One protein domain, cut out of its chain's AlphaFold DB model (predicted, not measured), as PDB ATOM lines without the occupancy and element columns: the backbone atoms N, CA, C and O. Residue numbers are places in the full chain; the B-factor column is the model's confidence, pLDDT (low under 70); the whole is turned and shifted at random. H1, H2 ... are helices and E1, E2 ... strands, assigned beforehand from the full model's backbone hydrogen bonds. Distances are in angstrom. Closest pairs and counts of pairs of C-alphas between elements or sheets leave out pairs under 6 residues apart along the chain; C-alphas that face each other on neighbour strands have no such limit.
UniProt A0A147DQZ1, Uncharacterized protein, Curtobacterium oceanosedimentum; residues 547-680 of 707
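What this domain is: This is residues 547 to 680 of the 707 residues of an uncharacterized protein of Curtobacterium oceanosedimentum (UniProt A0A147DQZ1). Helices H2, H3, H5 and H6 pack round H4 as a core, and a small two-strand hairpin, E1 and E2, sits at one end beside H6. H1 lies off this core, and a long tail with no named element, residues 654 to 680, follows the hairpin. The printed part has 134 residues, with seven named helices and then two antiparallel strands: mostly helix. It is compact, with a radius of gyration of the C-alphas of 14.0 A and spans of 39 by 34 by 25 A.

Where its parts are: E1 is residues 642 to 644 and E2 651 to 653, ending at C-alpha 653 (-3.772, 51.887, -23.981). H4, residues 592 to 605, is 20.1 A long and begins at C-alpha 592 (-5.430, 43.004, -34.668). H2, 562 to 574, is 18.5 A; H5, 609 to 618, 14.4 A; H3, 579 to 587, 12.7 A. H1 is 552 to 556, H6 624 to 629, H7 634 to 637.

How they stand to each other: In the hairpin E1 and E2, N 643 and O 652 are 3.1 A apart, within hydrogen-bond range. The closest C-alphas of H6 and E1, Trp 624 and Trp 643, are 4.7 A apart. H6 touches H7, at C-alphas 624 and 637, 5.6 A, and the hub H4, at 596 and 626, 5.0 A. H4 touches H3 at a shallow tilt of 25 degrees, opposite ways, with C-alphas 583 and 598 closest at 4.6 A. H4 touches H2 at 593 and 566, 4.7 A, and H5, with residues 599 to 605 alone, at 603 and 615, 6.2 A. H1 and H2 are only just apart, closest 8.2 A. Every O i to N i+4 pair is within hydrogen-bond range in H1 to H6; H7 is too short for one.

The domain as a whole: The C-alphas farthest apart, Gly 577 and Asp 656, are 40.2 A apart. The printed part has no cut and no long link between elements. Mean pLDDT of the printed part is 83.0; residues 558, 665 to 666 and 671 to 680 are under 70.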
ATOM      1  N   VAL A 547     -10.054  29.080 -47.128       86.50
ATOM      2  CA  VAL A 547     -11.317  29.767 -46.832       86.50
ATOM      3  C   VAL A 547     -11.162  31.237 -47.238       86.50
ATOM      4  O   VAL A 547     -10.087  31.808 -47.019       86.50
ATOM      5  N   PRO A 548     -12.156  31.850 -47.910       87.56
ATOM      6  CA  PRO A 548     -12.091  33.268 -48.240       87.56
ATOM      7  C   PRO A 548     -12.061  34.112 -46.962       87.56
ATOM      8  O   PRO A 548     -12.739  33.799 -45.987       87.56
ATOM      9  N   LEU A 549     -11.281  35.195 -46.982       87.69
ATOM     10  CA  LEU A 549     -11.352  36.195 -45.920       87.69
ATOM     11  C   LEU A 549     -12.696  36.931 -45.996       87.69
ATOM     12  O   LEU A 549     -13.179  37.163 -47.110       87.69
ATOM     13  N   PRO A 550     -13.244  37.367 -44.851       84.56
ATOM     14  CA  PRO A 550     -14.377  38.277 -44.832       84.56
ATOM     15  C   PRO A 550     -14.089  39.559 -45.623       84.56
ATOM     16  O   PRO A 550     -12.933  39.983 -45.791       84.56
ATOM     17  N   THR A 551     -15.148  40.177 -46.131       83.31
ATOM     18  CA  THR A 551     -15.086  41.497 -46.766       83.31
ATOM     19  C   THR A 551     -14.799  42.589 -45.728       83.31
ATOM     20  O   THR A 551     -15.078  42.426 -44.543       83.31
ATOM     21  N   GLU A 552     -14.253  43.734 -46.158       78.00
ATOM     22  CA  GLU A 552     -13.967  44.859 -45.245       78.00
ATOM     23  C   GLU A 552     -15.229  45.391 -44.544       78.00
ATOM     24  O   GLU A 552     -15.154  45.869 -43.413       78.00
ATOM     25  N   GLU A 553     -16.391  45.282 -45.195       77.12
ATOM     26  CA  GLU A 553     -17.691  45.662 -44.635       77.12
ATOM     27  C   GLU A 553     -18.112  44.714 -43.498       77.12
ATOM     28  O   GLU A 553     -18.507  45.172 -42.425       77.12
ATOM     29  N   GLU A 554     -17.938  43.400 -43.684       79.31
ATOM     30  CA  GLU A 554     -18.189  42.389 -42.646       79.31
ATOM     31  C   GLU A 554     -17.220  42.543 -41.467       79.31
ATOM     32  O   GLU A 554     -17.643  42.498 -40.309       79.31
ATOM     33  N   ASP A 555     -15.943  42.813 -41.745       75.69
ATOM     34  CA  ASP A 555     -14.915  43.048 -40.727       75.69
ATOM     35  C   ASP A 555     -15.188  44.304 -39.888       75.69
ATOM     36  O   ASP A 555     -15.049  44.279 -38.664       75.69
ATOM     37  N   SER A 556     -15.603  45.396 -40.534       71.62
ATOM     38  CA  SER A 556     -15.830  46.693 -39.880       71.62
ATOM     39  C   SER A 556     -17.126  46.737 -39.069       71.62
ATOM     40  O   SER A 556     -17.264  47.563 -38.169       71.62
ATOM     41  N   SER A 557     -18.076  45.846 -39.364       73.75
ATOM     42  CA  SER A 557     -19.354  45.757 -38.649       73.75
ATOM     43  C   SER A 557     -19.218  45.268 -37.200       73.75
ATOM     44  O   SER A 557     -20.160  45.393 -36.418       73.75
ATOM     45  N   GLY A 558     -18.067  44.682 -36.837       68.50
ATOM     46  CA  GLY A 558     -17.858  44.034 -35.539       68.50
ATOM     47  C   GLY A 558     -18.682  42.756 -35.343       68.50
ATOM     48  O   GLY A 558     -18.677  42.198 -34.249       68.50
ATOM     49  N   ALA A 559     -19.378  42.275 -36.381       74.75
ATOM     50  CA  ALA A 559     -20.227  41.087 -36.313       74.75
ATOM     51  C   ALA A 559     -19.427  39.777 -36.212       74.75
ATOM     52  O   ALA A 559     -19.956  38.761 -35.769       74.75
ATOM     53  N   ILE A 560     -18.154  39.789 -36.616       83.62
ATOM     54  CA  ILE A 560     -17.284  38.611 -36.584       83.62
ATOM     55  C   ILE A 560     -16.510  38.596 -35.270       83.62
ATOM     56  O   ILE A 560     -15.747  39.525 -34.993       83.62
ATOM     57  N   ALA A 561     -16.655  37.519 -34.501       86.44
ATOM     58  CA  ALA A 561     -15.884  37.296 -33.284       86.44
ATOM     59  C   ALA A 561     -14.370  37.260 -33.563       86.44
ATOM     60  O   ALA A 561     -13.917  36.822 -34.624       86.44
ATOM     61  N   THR A 562     -13.571  37.726 -32.604       86.75
ATOM     62  CA  THR A 562     -12.118  37.867 -32.758       86.75
ATOM     63  C   THR A 562     -11.416  36.549 -33.090       86.75
ATOM     64  O   THR A 562     -10.574  36.529 -33.990       86.75
ATOM     65  N   HIS A 563     -11.786  35.444 -32.432       85.00
ATOM     66  CA  HIS A 563     -11.212  34.122 -32.707       85.00
ATOM     67  C   HIS A 563     -11.559  33.620 -34.114       85.00
ATOM     68  O   HIS A 563     -10.696  33.074 -34.793       85.00
ATOM     69  N   VAL A 564     -12.774  33.892 -34.609       88.00
ATOM     70  CA  VAL A 564     -13.184  33.538 -35.981       88.00
ATOM     71  C   VAL A 564     -12.336  34.282 -37.008       88.00
ATOM     72  O   VAL A 564     -11.853  33.673 -37.964       88.00
ATOM     73  N   ALA A 565     -12.113  35.585 -36.815       90.75
ATOM     74  CA  ALA A 565     -11.254  36.374 -37.696       90.75
ATOM     75  C   ALA A 565      -9.807  35.848 -37.679       90.75
ATOM     76  O   ALA A 565      -9.204  35.624 -38.730       90.75
ATOM     77  N   TYR A 566      -9.266  35.584 -36.490       90.75
ATOM     78  CA  TYR A 566      -7.925  35.026 -36.319       90.75
ATOM     79  C   TYR A 566      -7.771  33.662 -37.019       90.75
ATOM     80  O   TYR A 566      -6.878  33.497 -37.855       90.75
ATOM     81  N   ASN A 567      -8.685  32.721 -36.770       91.31
ATOM     82  CA  ASN A 567      -8.655  31.380 -37.354       91.31
ATOM     83  C   ASN A 567      -8.872  31.402 -38.870       91.31
ATOM     84  O   ASN A 567      -8.163  30.722 -39.613       91.31
ATOM     85  N   THR A 568      -9.779  32.244 -39.369       91.69
ATOM     86  CA  THR A 568      -9.992  32.400 -40.818       91.69
ATOM     87  C   THR A 568      -8.740  32.926 -41.516       91.69
ATOM     88  O   THR A 568      -8.376  32.433 -42.584       91.69
ATOM     89  N   ALA A 569      -8.026  33.871 -40.902       91.88
ATOM     90  CA  ALA A 569      -6.764  34.367 -41.439       91.88
ATOM     91  C   ALA A 569      -5.640  33.325 -41.414       91.88
ATOM     92  O   ALA A 569      -4.888  33.229 -42.386       91.88
ATOM     93  N   LEU A 570      -5.554  32.504 -40.363       91.56
ATOM     94  CA  LEU A 570      -4.611  31.385 -40.327       91.56
ATOM     95  C   LEU A 570      -4.903  30.360 -41.428       91.56
ATOM     96  O   LEU A 570      -3.989  30.005 -42.174       91.56
ATOM     97  N   ALA A 571      -6.161  29.935 -41.583       90.62
ATOM     98  CA  ALA A 571      -6.567  29.007 -42.639       90.62
ATOM     99  C   ALA A 571      -6.287  29.584 -44.036       90.62
ATOM    100  O   ALA A 571      -5.761  28.893 -44.909       90.62
ATOM    101  N   TYR A 572      -6.595  30.869 -44.246       92.75
ATOM    102  CA  TYR A 572      -6.330  31.580 -45.495       92.75
ATOM    103  C   TYR A 572      -4.841  31.580 -45.863       92.75
ATOM    104  O   TYR A 572      -4.500  31.272 -47.007       92.75
ATOM    105  N   ALA A 573      -3.969  31.928 -44.911       91.12
ATOM    106  CA  ALA A 573      -2.538  32.061 -45.160       91.12
ATOM    107  C   ALA A 573      -1.852  30.699 -45.336       91.12
ATOM    108  O   ALA A 573      -1.102  30.516 -46.290       91.12
ATOM    109  N   TRP A 574      -2.151  29.715 -44.482       90.12
ATOM    110  CA  TRP A 574      -1.534  28.384 -44.556       90.12
ATOM    111  C   TRP A 574      -1.938  27.575 -45.789       90.12
ATOM    112  O   TRP A 574      -1.141  26.787 -46.300       90.12
ATOM    113  N   ALA A 575      -3.160  27.769 -46.283       87.06
ATOM    114  CA  ALA A 575      -3.646  27.103 -47.487       87.06
ATOM    115  C   ALA A 575      -3.285  27.841 -48.790       87.06
ATOM    116  O   ALA A 575      -3.652  27.386 -49.877       87.06
ATOM    117  N   ALA A 576      -2.606  28.990 -48.717       87.56
ATOM    118  CA  ALA A 576      -2.169  29.710 -49.904       87.56
ATOM    119  C   ALA A 576      -1.028  28.963 -50.616       87.56
ATOM    120  O   ALA A 576      -0.176  28.343 -49.987       87.56
ATOM    121  N   GLY A 577      -0.976  29.067 -51.949       85.62
ATOM    122  CA  GLY A 577       0.183  28.594 -52.720       85.62
ATOM    123  C   GLY A 577       1.474  29.357 -52.385       85.62
ATOM    124  O   GLY A 577       2.561  28.822 -52.572       85.62
ATOM    125  N   ASP A 578       1.332  30.575 -51.855       90.31
ATOM    126  CA  ASP A 578       2.390  31.396 -51.267       90.31
ATOM    127  C   ASP A 578       1.953  31.861 -49.859       90.31
ATOM    128  O   ASP A 578       1.307  32.909 -49.725       90.31
ATOM    129  N   PRO A 579       2.250  31.077 -48.803       90.25
ATOM    130  CA  PRO A 579       1.896  31.431 -47.429       90.25
ATOM    131  C   PRO A 579       2.558  32.718 -46.935       90.25
ATOM    132  O   PRO A 579       1.964  33.452 -46.143       90.25
ATOM    133  N   PHE A 580       3.768  33.023 -47.416       90.94
ATOM    134  CA  PHE A 580       4.488  34.241 -47.056       90.94
ATOM    135  C   PHE A 580       3.794  35.481 -47.630       90.94
ATOM    136  O   PHE A 580       3.501  36.424 -46.889       90.94
ATOM    137  N   GLY A 581       3.473  35.464 -48.928       90.38
ATOM    138  CA  GLY A 581       2.714  36.529 -49.584       90.38
ATOM    139  C   GLY A 581       1.347  36.747 -48.936       90.38
ATOM    140  O   GLY A 581       1.007  37.871 -48.572       90.38
ATOM    141  N   ALA A 582       0.606  35.666 -48.675       92.00
ATOM    142  CA  ALA A 582      -0.698  35.745 -48.017       92.00
ATOM    143  C   ALA A 582      -0.618  36.317 -46.590       92.00
ATOM    144  O   ALA A 582      -1.480  37.103 -46.193       92.00
ATOM    145  N   ALA A 583       0.418  35.973 -45.819       91.81
ATOM    146  CA  ALA A 583       0.628  36.544 -44.494       91.81
ATOM    147  C   ALA A 583       1.002  38.035 -44.553       91.81
ATOM    148  O   ALA A 583       0.551  38.813 -43.714       91.81
ATOM    149  N   ARG A 584       1.759  38.472 -45.568       91.12
ATOM    150  CA  ARG A 584       2.020  39.901 -45.798       91.12
ATOM    151  C   ARG A 584       0.755  40.677 -46.150       91.12
ATOM    152  O   ARG A 584       0.586  41.784 -45.646       91.12
ATOM    153  N   ASP A 585      -0.134  40.102 -46.954       90.88
ATOM    154  CA  ASP A 585      -1.424  40.724 -47.271       90.88
ATOM    155  C   ASP A 585      -2.261  40.936 -46.002       90.88
ATOM    156  O   ASP A 585      -2.851  42.000 -45.815       90.88
ATOM    157  N   LEU A 586      -2.255  39.972 -45.076       91.62
ATOM    158  CA  LEU A 586      -2.952  40.090 -43.790       91.62
ATOM    159  C   LEU A 586      -2.425  41.239 -42.917       91.62
ATOM    160  O   LEU A 586      -3.212  41.846 -42.193       91.62
ATOM    161  N   LEU A 587      -1.136  41.590 -43.012       89.06
ATOM    162  CA  LEU A 587      -0.566  42.738 -42.288       89.06
ATOM    163  C   LEU A 587      -1.114  44.084 -42.755       89.06
ATOM    164  O   LEU A 587      -1.072  45.056 -42.003       89.06
ATOM    165  N   THR A 588      -1.626  44.151 -43.985       86.94
ATOM    166  CA  THR A 588      -2.259  45.367 -44.509       86.94
ATOM    167  C   THR A 588      -3.664  45.576 -43.953       86.94
ATOM    168  O   THR A 588      -4.200  46.680 -44.054       86.94
ATOM    169  N   ARG A 589      -4.255  44.552 -43.317       85.31
ATOM    170  CA  ARG A 589      -5.562  44.676 -42.675       85.31
ATOM    171  C   ARG A 589      -5.432  45.322 -41.297       85.31
ATOM    172  O   ARG A 589      -4.565  44.975 -40.502       85.31
ATOM    173  N   GLY A 590      -6.346  46.246 -40.996       79.69
ATOM    174  CA  GLY A 590      -6.322  47.024 -39.751       79.69
ATOM    175  C   GLY A 590      -6.694  46.240 -38.485       79.69
ATOM    176  O   GLY A 590      -6.400  46.697 -37.387       79.69
ATOM    177  N   ARG A 591      -7.320  45.062 -38.609       89.62
ATOM    178  CA  ARG A 591      -7.805  44.290 -37.456       89.62
ATOM    179  C   ARG A 591      -6.657  43.549 -36.742       89.62
ATOM    180  O   ARG A 591      -5.930  42.801 -37.402       89.62
ATOM    181  N   PRO A 592      -6.514  43.659 -35.405       90.25
ATOM    182  CA  PRO A 592      -5.430  43.004 -34.668       90.25
ATOM    183  C   PRO A 592      -5.367  41.479 -34.835       90.25
ATOM    184  O   PRO A 592      -4.282  40.936 -35.041       90.25
ATOM    185  N   ALA A 593      -6.514  40.791 -34.845       90.81
ATOM    186  CA  ALA A 593      -6.615  39.359 -35.139       90.81
ATOM    187  C   ALA A 593      -5.841  38.923 -36.402       90.81
ATOM    188  O   ALA A 593      -5.092  37.949 -36.362       90.81
ATOM    189  N   TYR A 594      -5.947  39.670 -37.505       92.62
ATOM    190  CA  TYR A 594      -5.276  39.332 -38.765       92.62
ATOM    191  C   TYR A 594      -3.766  39.527 -38.705       92.62
ATOM    192  O   TYR A 594      -3.014  38.677 -39.184       92.62
ATOM    193  N   ARG A 595      -3.310  40.597 -38.050       90.88
ATOM    194  CA  ARG A 595      -1.877  40.844 -37.843       90.88
ATOM    195  C   ARG A 595      -1.241  39.792 -36.935       90.88
ATOM    196  O   ARG A 595      -0.122  39.361 -37.195       90.88
ATOM    197  N   ARG A 596      -1.968  39.315 -35.918       91.75
ATOM    198  CA  ARG A 596      -1.523  38.191 -35.078       91.75
ATOM    199  C   ARG A 596      -1.425  36.890 -35.870       91.75
ATOM    200  O   ARG A 596      -0.402  36.219 -35.794       91.75
ATOM    201  N   ALA A 597      -2.440  36.558 -36.669       91.19
ATOM    202  CA  ALA A 597      -2.407  35.378 -37.533       91.19
ATOM    203  C   ALA A 597      -1.224  35.429 -38.520       91.19
ATOM    204  O   ALA A 597      -0.494  34.450 -38.683       91.19
ATOM    205  N   ALA A 598      -0.974  36.599 -39.115       91.62
ATOM    206  CA  ALA A 598       0.182  36.832 -39.972       91.62
ATOM    207  C   ALA A 598       1.512  36.617 -39.236       91.62
ATOM    208  O   ALA A 598       2.407  35.979 -39.784       91.62
ATOM    209  N   ALA A 599       1.638  37.092 -37.992       89.88
ATOM    210  CA  ALA A 599       2.833  36.881 -37.178       89.88
ATOM    211  C   ALA A 599       3.115  35.393 -36.914       89.88
ATOM    212  O   ALA A 599       4.268  34.972 -37.013       89.88
ATOM    213  N   VAL A 600       2.077  34.587 -36.650       89.31
ATOM    214  CA  VAL A 600       2.217  33.127 -36.501       89.31
ATOM    215  C   VAL A 600       2.728  32.488 -37.788       89.31
ATOM    216  O   VAL A 600       3.701  31.734 -37.752       89.31
ATOM    217  N   VAL A 601       2.103  32.799 -38.927       88.75
ATOM    218  CA  VAL A 601       2.476  32.202 -40.218       88.75
ATOM    219  C   VAL A 601       3.889  32.621 -40.614       88.75
ATOM    220  O   VAL A 601       4.710  31.758 -40.910       88.75
ATOM    221  N   LEU A 602       4.213  33.918 -40.554       88.31
ATOM    222  CA  LEU A 602       5.532  34.449 -40.921       88.31
ATOM    223  C   LEU A 602       6.652  33.853 -40.075       88.31
ATOM    224  O   LEU A 602       7.700  33.516 -40.614       88.31
ATOM    225  N   ARG A 603       6.421  33.663 -38.772       86.38
ATOM    226  CA  ARG A 603       7.390  33.006 -37.890       86.38
ATOM    227  C   ARG A 603       7.602  31.536 -38.260       86.38
ATOM    228  O   ARG A 603       8.718  31.044 -38.133       86.38
ATOM    229  N   ALA A 604       6.556  30.840 -38.696       84.62
ATOM    230  CA  ALA A 604       6.634  29.431 -39.070       84.62
ATOM    231  C   ALA A 604       7.272  29.201 -40.451       84.62
ATOM    232  O   ALA A 604       7.924  28.180 -40.653       84.62
ATOM    233  N   VAL A 605       7.107  30.138 -41.392       83.38
ATOM    234  CA  VAL A 605       7.653  30.036 -42.761       83.38
ATOM    235  C   VAL A 605       8.963  30.807 -42.962       83.38
ATOM    236  O   VAL A 605       9.469  30.864 -44.083       83.38
ATOM    237  N   ALA A 606       9.522  31.394 -41.897       75.88
ATOM    238  CA  ALA A 606      10.773  32.141 -41.950       75.88
ATOM    239  C   ALA A 606      11.946  31.227 -42.331       75.88
ATOM    240  O   ALA A 606      12.390  30.398 -41.537       75.88
ATOM    241  N   SER A 607      12.428  31.364 -43.565       75.19
ATOM    242  CA  SER A 607      13.539  30.561 -44.099       75.19
ATOM    243  C   SER A 607      14.501  31.348 -44.995       75.19
ATOM    244  O   SER A 607      15.503  30.794 -45.443       75.19
ATOM    245  N   ASP A 608      14.207  32.626 -45.248       76.75
ATOM    246  CA  ASP A 608      14.992  33.525 -46.090       76.75
ATOM    247  C   ASP A 608      15.046  34.952 -45.512       76.75
ATOM    248  O   ASP A 608      14.272  35.323 -44.626       76.75
ATOM    249  N   ASP A 609      15.950  35.779 -46.040       75.31
ATOM    250  CA  ASP A 609      16.178  37.146 -45.551       75.31
ATOM    251  C   ASP A 609      14.908  38.023 -45.605       75.31
ATOM    252  O   ASP A 609      14.712  38.916 -44.778       75.31
ATOM    253  N   ALA A 610      14.022  37.781 -46.580       74.50
ATOM    254  CA  ALA A 610      12.783  38.540 -46.747       74.50
ATOM    255  C   ALA A 610      11.749  38.204 -45.661       74.50
ATOM    256  O   ALA A 610      11.040  39.096 -45.180       74.50
ATOM    257  N   SER A 611      11.670  36.935 -45.261       76.75
ATOM    258  CA  SER A 611      10.795  36.468 -44.187       76.75
ATOM    259  C   SER A 611      11.321  36.807 -42.797       76.75
ATOM    260  O   SER A 611      10.537  37.246 -41.951       76.75
ATOM    261  N   GLU A 612      12.635  36.764 -42.584       81.94
ATOM    262  CA  GLU A 612      13.257  37.262 -41.352       81.94
ATOM    263  C   GLU A 612      13.035  38.770 -41.160       81.94
ATOM    264  O   GLU A 612      12.660  39.209 -40.069       81.94
ATOM    265  N   ALA A 613      13.176  39.570 -42.223       85.06
ATOM    266  CA  ALA A 613      12.907  41.006 -42.169       85.06
ATOM    267  C   ALA A 613      11.438  41.317 -41.825       85.06
ATOM    268  O   ALA A 613      11.161  42.256 -41.075       85.06
ATOM    269  N   ALA A 614      10.490  40.521 -42.335       84.75
ATOM    270  CA  ALA A 614       9.070  40.667 -42.020       84.75
ATOM    271  C   ALA A 614       8.757  40.321 -40.552       84.75
ATOM    272  O   ALA A 614       8.022  41.057 -39.893       84.75
ATOM    273  N   VAL A 615       9.351  39.251 -40.007       87.12
ATOM    274  CA  VAL A 615       9.219  38.899 -38.580       87.12
ATOM    275  C   VAL A 615       9.839  39.979 -37.692       87.12
ATOM    276  O   VAL A 615       9.237  40.379 -36.696       87.12
ATOM    277  N   LEU A 616      11.006  40.514 -38.065       87.00
ATOM    278  CA  LEU A 616      11.663  41.594 -37.326       87.00
ATOM    279  C   LEU A 616      10.819  42.879 -37.300       87.00
ATOM    280  O   LEU A 616      10.733  43.542 -36.264       87.00
ATOM    281  N   ALA A 617      10.152  43.209 -38.410       87.81
ATOM    282  CA  ALA A 617       9.218  44.331 -38.460       87.81
ATOM    283  C   ALA A 617       8.043  44.139 -37.482       87.81
ATOM    284  O   ALA A 617       7.668  45.084 -36.788       87.81
ATOM    285  N   LEU A 618       7.518  42.915 -37.353       90.06
ATOM    286  CA  LEU A 618       6.428  42.599 -36.421       90.06
ATOM    287  C   LEU A 618       6.844  42.618 -34.952       90.06
ATOM    288  O   LEU A 618       6.050  43.005 -34.097       90.06
ATOM    289  N   LYS A 619       8.103  42.297 -34.641       91.38
ATOM    290  CA  LYS A 619       8.658  42.514 -33.294       91.38
ATOM    291  C   LYS A 619       8.684  43.991 -32.886       91.38
ATOM    292  O   LYS A 619       8.794  44.290 -31.703       91.38
ATOM    293  N   SER A 620       8.550  44.900 -33.852       90.69
ATOM    294  CA  SER A 620       8.460  46.347 -33.641       90.69
ATOM    295  C   SER A 620       7.046  46.909 -33.873       90.69
ATOM    296  O   SER A 620       6.889  48.128 -33.953       90.69
ATOM    297  N   ASP A 621       6.010  46.062 -33.981       93.25
ATOM    298  CA  ASP A 621       4.617  46.491 -34.218       93.25
ATOM    299  C   ASP A 621       4.116  47.447 -33.115       93.25
ATOM    300  O   ASP A 621       4.641  47.472 -32.013       93.25
ATOM    301  N   ARG A 622       3.102  48.279 -33.340       93.38
ATOM    302  CA  ARG A 622       2.579  49.141 -32.262       93.38
ATOM    303  C   ARG A 622       1.786  48.361 -31.204       93.38
ATOM    304  O   ARG A 622       1.603  48.892 -30.111       93.38
ATOM    305  N   ASP A 623       1.375  47.138 -31.526       93.50
ATOM    306  CA  ASP A 623       0.595  46.230 -30.689       93.50
ATOM    307  C   ASP A 623       1.476  45.169 -30.000       93.50
ATOM    308  O   ASP A 623       2.097  44.326 -30.654       93.50
ATOM    309  N   TRP A 624       1.491  45.170 -28.666       93.12
ATOM    310  CA  TRP A 624       2.193  44.186 -27.833       93.12
ATOM    311  C   TRP A 624       1.808  42.746 -28.187       93.12
ATOM    312  O   TRP A 624       2.674  41.875 -28.274       93.12
ATOM    313  N   SER A 625       0.520  42.486 -28.421       90.56
ATOM    314  CA  SER A 625       0.015  41.138 -28.688       90.56
ATOM    315  C   SER A 625       0.584  40.583 -29.996       90.56
ATOM    316  O   SER A 625       0.878  39.390 -30.091       90.56
ATOM    317  N   VAL A 626       0.807  41.444 -30.996       91.75
ATOM    318  CA  VAL A 626       1.470  41.081 -32.259       91.75
ATOM    319  C   VAL A 626       2.966  40.848 -32.041       91.75
ATOM    320  O   VAL A 626       3.485  39.835 -32.514       91.75
ATOM    321  N   ARG A 627       3.646  41.715 -31.274       91.81
ATOM    322  CA  ARG A 627       5.076  41.555 -30.947       91.81
ATOM    323  C   ARG A 627       5.365  40.217 -30.273       91.81
ATOM    324  O   ARG A 627       6.230  39.474 -30.735       91.81
ATOM    325  N   VAL A 628       4.624  39.889 -29.212       89.75
ATOM    326  CA  VAL A 628       4.791  38.628 -28.467       89.75
ATOM    327  C   VAL A 628       4.526  37.426 -29.375       89.75
ATOM    328  O   VAL A 628       5.313  36.480 -29.395       89.75
ATOM    329  N   THR A 629       3.487  37.490 -30.214       88.94
ATOM    330  CA  THR A 629       3.186  36.430 -31.192       88.94
ATOM    331  C   THR A 629       4.337  36.224 -32.189       88.94
ATOM    332  O   THR A 629       4.716  35.086 -32.484       88.94
ATOM    333  N   ALA A 630       4.973  37.312 -32.640       87.50
ATOM    334  CA  ALA A 630       6.165  37.285 -33.492       87.50
ATOM    335  C   ALA A 630       7.446  36.803 -32.769       87.50
ATOM    336  O   ALA A 630       8.505  36.690 -33.388       87.50
ATOM    337  N   GLY A 631       7.371  36.492 -31.470       88.12
ATOM    338  CA  GLY A 631       8.498  36.026 -30.661       88.12
ATOM    339  C   GLY A 631       9.391  37.154 -30.147       88.12
ATOM    340  O   GLY A 631      10.600  36.948 -30.001       88.12
ATOM    341  N   ALA A 632       8.833  38.349 -29.939       87.31
ATOM    342  CA  ALA A 632       9.506  39.412 -29.206       87.31
ATOM    343  C   ALA A 632       9.720  38.992 -27.744       87.31
ATOM    344  O   ALA A 632       8.801  38.475 -27.109       87.31
ATOM    345  N   ASN A 633      10.920  39.210 -27.210       87.00
ATOM    346  CA  ASN A 633      11.151  39.072 -25.770       87.00
ATOM    347  C   ASN A 633      10.523  40.251 -24.998       87.00
ATOM    348  O   ASN A 633      10.092  41.235 -25.597       87.00
ATOM    349  N   GLN A 634      10.499  40.169 -23.666       86.12
ATOM    350  CA  GLN A 634       9.916  41.198 -22.796       86.12
ATOM    351  C   GLN A 634      10.416  42.621 -23.121       86.12
ATOM    352  O   GLN A 634       9.613  43.540 -23.264       86.12
ATOM    353  N   VAL A 635      11.727  42.792 -23.328       86.50
ATOM    354  CA  VAL A 635      12.347  44.094 -23.640       86.50
ATOM    355  C   VAL A 635      11.894  44.619 -25.007       86.50
ATOM    356  O   VAL A 635      11.609  45.803 -25.168       86.50
ATOM    357  N   GLU A 636      11.804  43.739 -26.004       86.12
ATOM    358  CA  GLU A 636      11.296  44.077 -27.339       86.12
ATOM    359  C   GLU A 636       9.796  44.427 -27.296       86.12
ATOM    360  O   GLU A 636       9.346  45.319 -28.020       86.12
ATOM    361  N   ALA A 637       9.016  43.775 -26.431       87.38
ATOM    362  CA  ALA A 637       7.580  43.995 -26.293       87.38
ATOM    363  C   ALA A 637       7.237  45.316 -25.568       87.38
ATOM    364  O   ALA A 637       6.293  45.999 -25.965       87.38
ATOM    365  N   GLU A 638       8.043  45.737 -24.583       86.62
ATOM    366  CA  GLU A 638       7.869  46.966 -23.775       86.62
ATOM    367  C   GLU A 638       7.763  48.265 -24.573       86.62
ATOM    368  O   GLU A 638       7.110  49.204 -24.123       86.62
ATOM    369  N   GLY A 639       8.305  48.312 -25.790       83.62
ATOM    370  CA  GLY A 639       8.162  49.471 -26.675       83.62
ATOM    371  C   GLY A 639       6.819  49.577 -27.416       83.62
ATOM    372  O   GLY A 639       6.729  50.374 -28.355       83.62
ATOM    373  N   ALA A 640       5.822  48.738 -27.114       91.69
ATOM    374  CA  ALA A 640       4.498  48.789 -27.738       91.69
ATOM    375  C   ALA A 640       3.663  49.972 -27.219       91.69
ATOM    376  O   ALA A 640       3.801  50.404 -26.079       91.69
ATOM    377  N   ALA A 641       2.777  50.504 -28.064       92.38
ATOM    378  CA  ALA A 641       1.908  51.627 -27.703       92.38
ATOM    379  C   ALA A 641       0.621  51.172 -26.989       92.38
ATOM    380  O   ALA A 641       0.048  51.926 -26.204       92.38
ATOM    381  N   PHE A 642       0.162  49.961 -27.296       93.38
ATOM    382  CA  PHE A 642      -1.047  49.344 -26.758       93.38
ATOM    383  C   PHE A 642      -0.923  47.820 -26.847       93.38
ATOM    384  O   PHE A 642       0.025  47.299 -27.445       93.38
ATOM    385  N   TRP A 643      -1.901  47.101 -26.304       93.00
ATOM    386  CA  TRP A 643      -2.074  45.673 -26.558       93.00
ATOM    387  C   TRP A 643      -3.517  45.358 -26.953       93.00
ATOM    388  O   TRP A 643      -4.465  45.821 -26.311       93.00
ATOM    389  N   SER A 644      -3.694  44.576 -28.019       92.00
ATOM    390  CA  SER A 644      -5.020  44.110 -28.431       92.00
ATOM    391  C   SER A 644      -5.464  42.887 -27.636       92.00
ATOM    392  O   SER A 644      -4.722  41.907 -27.489       92.00
ATOM    393  N   CYS A 645      -6.700  42.917 -27.144       87.06
ATOM    394  CA  CYS A 645      -7.298  41.796 -26.430       87.06
ATOM    395  C   CYS A 645      -7.492  40.573 -27.357       87.06
ATOM    396  O   CYS A 645      -8.005  40.719 -28.470       87.06
ATOM    397  N   PRO A 646      -7.089  39.352 -26.949       83.69
ATOM    398  CA  PRO A 646      -7.336  38.126 -27.717       83.69
ATOM    399  C   PRO A 646      -8.811  37.769 -27.881       83.69
ATOM    400  O   PRO A 646      -9.150  37.210 -28.918       83.69
ATOM    401  N   ASP A 647      -9.684  38.184 -26.964       81.38
ATOM    402  CA  ASP A 647     -11.095  37.784 -27.013       81.38
ATOM    403  C   ASP A 647     -11.997  38.793 -27.734       81.38
ATOM    404  O   ASP A 647     -13.027  38.413 -28.288       81.38
ATOM    405  N   CYS A 648     -11.654  40.089 -27.701       84.88
ATOM    406  CA  CYS A 648     -12.530  41.148 -28.225       84.88
ATOM    407  C   CYS A 648     -11.852  42.186 -29.131       84.88
ATOM    408  O   CYS A 648     -12.492  43.166 -29.500       84.88
ATOM    409  N   ASP A 649     -10.570  42.006 -29.470       88.00
ATOM    410  CA  ASP A 649      -9.749  42.936 -30.269       88.00
ATOM    411  C   ASP A 649      -9.594  44.360 -29.687       88.00
ATOM    412  O   ASP A 649      -8.943  45.192 -30.315       88.00
ATOM    413  N   HIS A 650     -10.125  44.655 -28.491       90.00
ATOM    414  CA  HIS A 650      -9.999  45.977 -27.872       90.00
ATOM    415  C   HIS A 650      -8.533  46.387 -27.700       90.00
ATOM    416  O   HIS A 650      -7.738  45.616 -27.155       90.00
ATOM    417  N   GLU A 651      -8.190  47.601 -28.130       92.62
ATOM    418  CA  GLU A 651      -6.856  48.182 -27.974       92.62
ATOM    419  C   GLU A 651      -6.735  48.847 -26.601       92.62
ATOM    420  O   GLU A 651      -7.199  49.965 -26.391       92.62
ATOM    421  N   ASN A 652      -6.099  48.155 -25.658       90.25
ATOM    422  CA  ASN A 652      -5.884  48.677 -24.312       90.25
ATOM    423  C   ASN A 652      -4.677  49.631 -24.328       90.25
ATOM    424  O   ASN A 652      -3.588  49.211 -24.738       90.25
ATOM    425  N   PRO A 653      -4.839  50.898 -23.913       88.81
ATOM    426  CA  PRO A 653      -3.772  51.887 -23.981       88.81
ATOM    427  C   PRO A 653      -2.643  51.575 -22.990       88.81
ATOM    428  O   PRO A 653      -2.878  51.295 -21.817       88.81
ATOM    429  N   GLY A 654      -1.397  51.692 -23.456       79.56
ATOM    430  CA  GLY A 654      -0.218  51.373 -22.653       79.56
ATOM    431  C   GLY A 654      -0.008  49.869 -22.454       79.56
ATOM    432  O   GLY A 654      -0.766  49.032 -22.937       79.56
ATOM    433  N   THR A 655       1.078  49.517 -21.769       79.44
ATOM    434  CA  THR A 655       1.477  48.121 -21.522       79.44
ATOM    435  C   THR A 655       1.339  47.727 -20.048       79.44
ATOM    436  O   THR A 655       1.454  46.557 -19.717       79.44
ATOM    437  N   ASP A 656       1.010  48.658 -19.151       76.62
ATOM    438  CA  ASP A 656       0.924  48.387 -17.707       76.62
ATOM    439  C   ASP A 656      -0.359  47.636 -17.301       76.62
ATOM    440  O   ASP A 656      -0.374  46.901 -16.312       76.62
ATOM    441  N   ALA A 657      -1.445  47.798 -18.064       76.00
ATOM    442  CA  ALA A 657      -2.721  47.146 -17.792       76.00
ATOM    443  C   ALA A 657      -2.650  45.646 -18.122       76.00
ATOM    444  O   ALA A 657      -2.447  45.260 -19.273       76.00
ATOM    445  N   ILE A 658      -2.841  44.798 -17.106       79.44
ATOM    446  CA  ILE A 658      -2.800  43.336 -17.262       79.44
ATOM    447  C   ILE A 658      -4.146  42.782 -17.730       79.44
ATOM    448  O   ILE A 658      -4.136  41.792 -18.436       79.44
ATOM    449  N   SER A 659      -5.284  43.392 -17.393       84.25
ATOM    450  CA  SER A 659      -6.622  42.910 -17.779       84.25
ATOM    451  C   SER A 659      -7.265  43.826 -18.817       84.25
ATOM    452  O   SER A 659      -7.050  45.035 -18.777       84.25
ATOM    453  N   CYS A 660      -8.063  43.266 -19.731       83.19
ATOM    454  CA  CYS A 660      -8.731  44.066 -20.757       83.19
ATOM    455  C   CYS A 660      -9.814  44.982 -20.163       83.19
ATOM    456  O   CYS A 660     -10.704  44.509 -19.457       83.19
ATOM    457  N   GLU A 661      -9.792  46.268 -20.520       86.00
ATOM    458  CA  GLU A 661     -10.744  47.280 -20.040       86.00
ATOM    459  C   GLU A 661     -12.173  47.077 -20.571       86.00
ATOM    460  O   GLU A 661     -13.138  47.453 -19.906       86.00
ATOM    461  N   GLN A 662     -12.327  46.465 -21.752       85.81
ATOM    462  CA  GLN A 662     -13.635  46.267 -22.383       85.81
ATOM    463  C   GLN A 662     -14.341  44.993 -21.908       85.81
ATOM    464  O   GLN A 662     -15.516  45.045 -21.548       85.81
ATOM    465  N   CYS A 663     -13.667  43.839 -21.951       79.88
ATOM    466  CA  CYS A 663     -14.303  42.561 -21.616       79.88
ATOM    467  C   CYS A 663     -14.006  42.092 -20.187       79.88
ATOM    468  O   CYS A 663     -14.809  41.356 -19.624       79.88
ATOM    469  N   GLY A 664     -12.870  42.482 -19.596       74.69
ATOM    470  CA  GLY A 664     -12.413  41.978 -18.296       74.69
ATOM    471  C   GLY A 664     -12.091  40.475 -18.257       74.69
ATOM    472  O   GLY A 664     -11.789  39.962 -17.184       74.69
ATOM    473  N   LEU A 665     -12.168  39.771 -19.394       65.44
ATOM    474  CA  LEU A 665     -12.070  38.307 -19.472       65.44
ATOM    475  C   LEU A 665     -10.637  37.810 -19.676       65.44
ATOM    476  O   LEU A 665     -10.241  36.833 -19.047       65.44
ATOM    477  N   SER A 666      -9.852  38.487 -20.515       65.94
ATOM    478  CA  SER A 666      -8.480  38.080 -20.831       65.94
ATOM    479  C   SER A 666      -7.438  39.083 -20.365       65.94
ATOM    480  O   SER A 666      -7.676  40.293 -20.250       65.94
ATOM    481  N   GLY A 667      -6.258  38.529 -20.089       76.56
ATOM    482  CA  GLY A 667      -5.073  39.290 -19.750       76.56
ATOM    483  C   GLY A 667      -4.204  39.627 -20.961       76.56
ATOM    484  O   GLY A 667      -4.309  38.997 -22.016       76.56
ATOM    485  N   ARG A 668      -3.315  40.607 -20.794       82.56
ATOM    486  CA  ARG A 668      -2.235  40.903 -21.734       82.56
ATOM    487  C   ARG A 668      -1.373  39.644 -21.926       82.56
ATOM    488  O   ARG A 668      -0.967  39.062 -20.920       82.56
ATOM    489  N   PRO A 669      -1.066  39.232 -23.170       79.06
ATOM    490  CA  PRO A 669      -0.218  38.069 -23.425       79.06
ATOM    491  C   PRO A 669       1.149  38.193 -22.745       79.06
ATOM    492  O   PRO A 669       1.809  39.228 -22.865       79.06
ATOM    493  N   ASP A 670       1.569  37.139 -22.050       77.19
ATOM    494  CA  ASP A 670       2.867  37.073 -21.379       77.19
ATOM    495  C   ASP A 670       3.986  36.809 -22.404       77.19
ATOM    496  O   ASP A 670       3.870  35.923 -23.248       77.19
ATOM    497  N   ALA A 671       5.071  37.584 -22.341       67.12
ATOM    498  CA  ALA A 671       6.228  37.405 -23.215       67.12
ATOM    499  C   ALA A 671       7.085  36.184 -22.819       67.12
ATOM    500  O   ALA A 671       7.877  35.706 -23.635       67.12
ATOM    501  N   GLU A 672       6.928  35.663 -21.594       53.47
ATOM    502  CA  GLU A 672       7.632  34.467 -21.106       53.47
ATOM    503  C   GLU A 672       6.913  33.157 -21.481       53.47
ATOM    504  O   GLU A 672       7.566  32.132 -21.702       53.47
ATOM    505  N   HIS A 673       5.584  33.189 -21.634       51.50
ATOM    506  CA  HIS A 673       4.780  32.046 -22.071       51.50
ATOM    507  C   HIS A 673       4.514  32.107 -23.578       51.50
ATOM    508  O   HIS A 673       3.646  32.834 -24.056       51.50
ATOM    509  N   GLN A 674       5.240  31.297 -24.353       51.12
ATOM    510  CA  GLN A 674       4.939  31.155 -25.779       51.12
ATOM    511  C   GLN A 674       3.557  30.502 -25.966       51.12
ATOM    512  O   GLN A 674       3.299  29.466 -25.351       51.12
ATOM    513  N   PRO A 675       2.683  31.048 -26.831       44.28
ATOM    514  CA  PRO A 675       1.377  30.457 -27.080       44.28
ATOM    515  C   PRO A 675       1.519  29.058 -27.705       44.28
ATOM    516  O   PRO A 675       2.228  28.854 -28.694       44.28
ATOM    517  N   SER A 676       0.808  28.093 -27.124       43.31
ATOM    518  CA  SER A 676       0.735  26.676 -27.515       43.31
ATOM    519  C   SER A 676       0.163  26.444 -28.923       43.31
ATOM    520  O   SER A 676       0.343  25.363 -29.484       43.31
ATOM    521  N   SER A 677      -0.437  27.464 -29.546       42.41
ATOM    522  CA  SER A 677      -0.953  27.440 -30.925       42.41
ATOM    523  C   SER A 677       0.123  27.182 -31.996       42.41
ATOM    524  O   SER A 677      -0.200  26.759 -33.105       42.41
ATOM    525  N   LEU A 678       1.412  27.341 -31.663       42.19
ATOM    526  CA  LEU A 678       2.542  26.941 -32.515       42.19
ATOM    527  C   LEU A 678       2.643  25.423 -32.741       42.19
ATOM    528  O   LEU A 678       3.200  25.009 -33.758       42.19
ATOM    529  N   ALA A 679       2.100  24.588 -31.848       41.81
ATOM    530  CA  ALA A 679       2.188  23.131 -31.974       41.81
ATOM    531  C   ALA A 679       1.319  22.576 -33.119       41.81
ATOM    532  O   ALA A 679       1.732  21.635 -33.794       41.81
ATOM    533  N   ALA A 680       0.161  23.190 -33.391       38.16
ATOM    534  CA  ALA A 680      -0.732  22.782 -34.481       38.16
ATOM    535  C   ALA A 680      -0.170  23.140 -35.873       38.16
ATOM    536  O   ALA A 680      -0.391  22.424 -36.846       38.16
TER     537      ALA A 680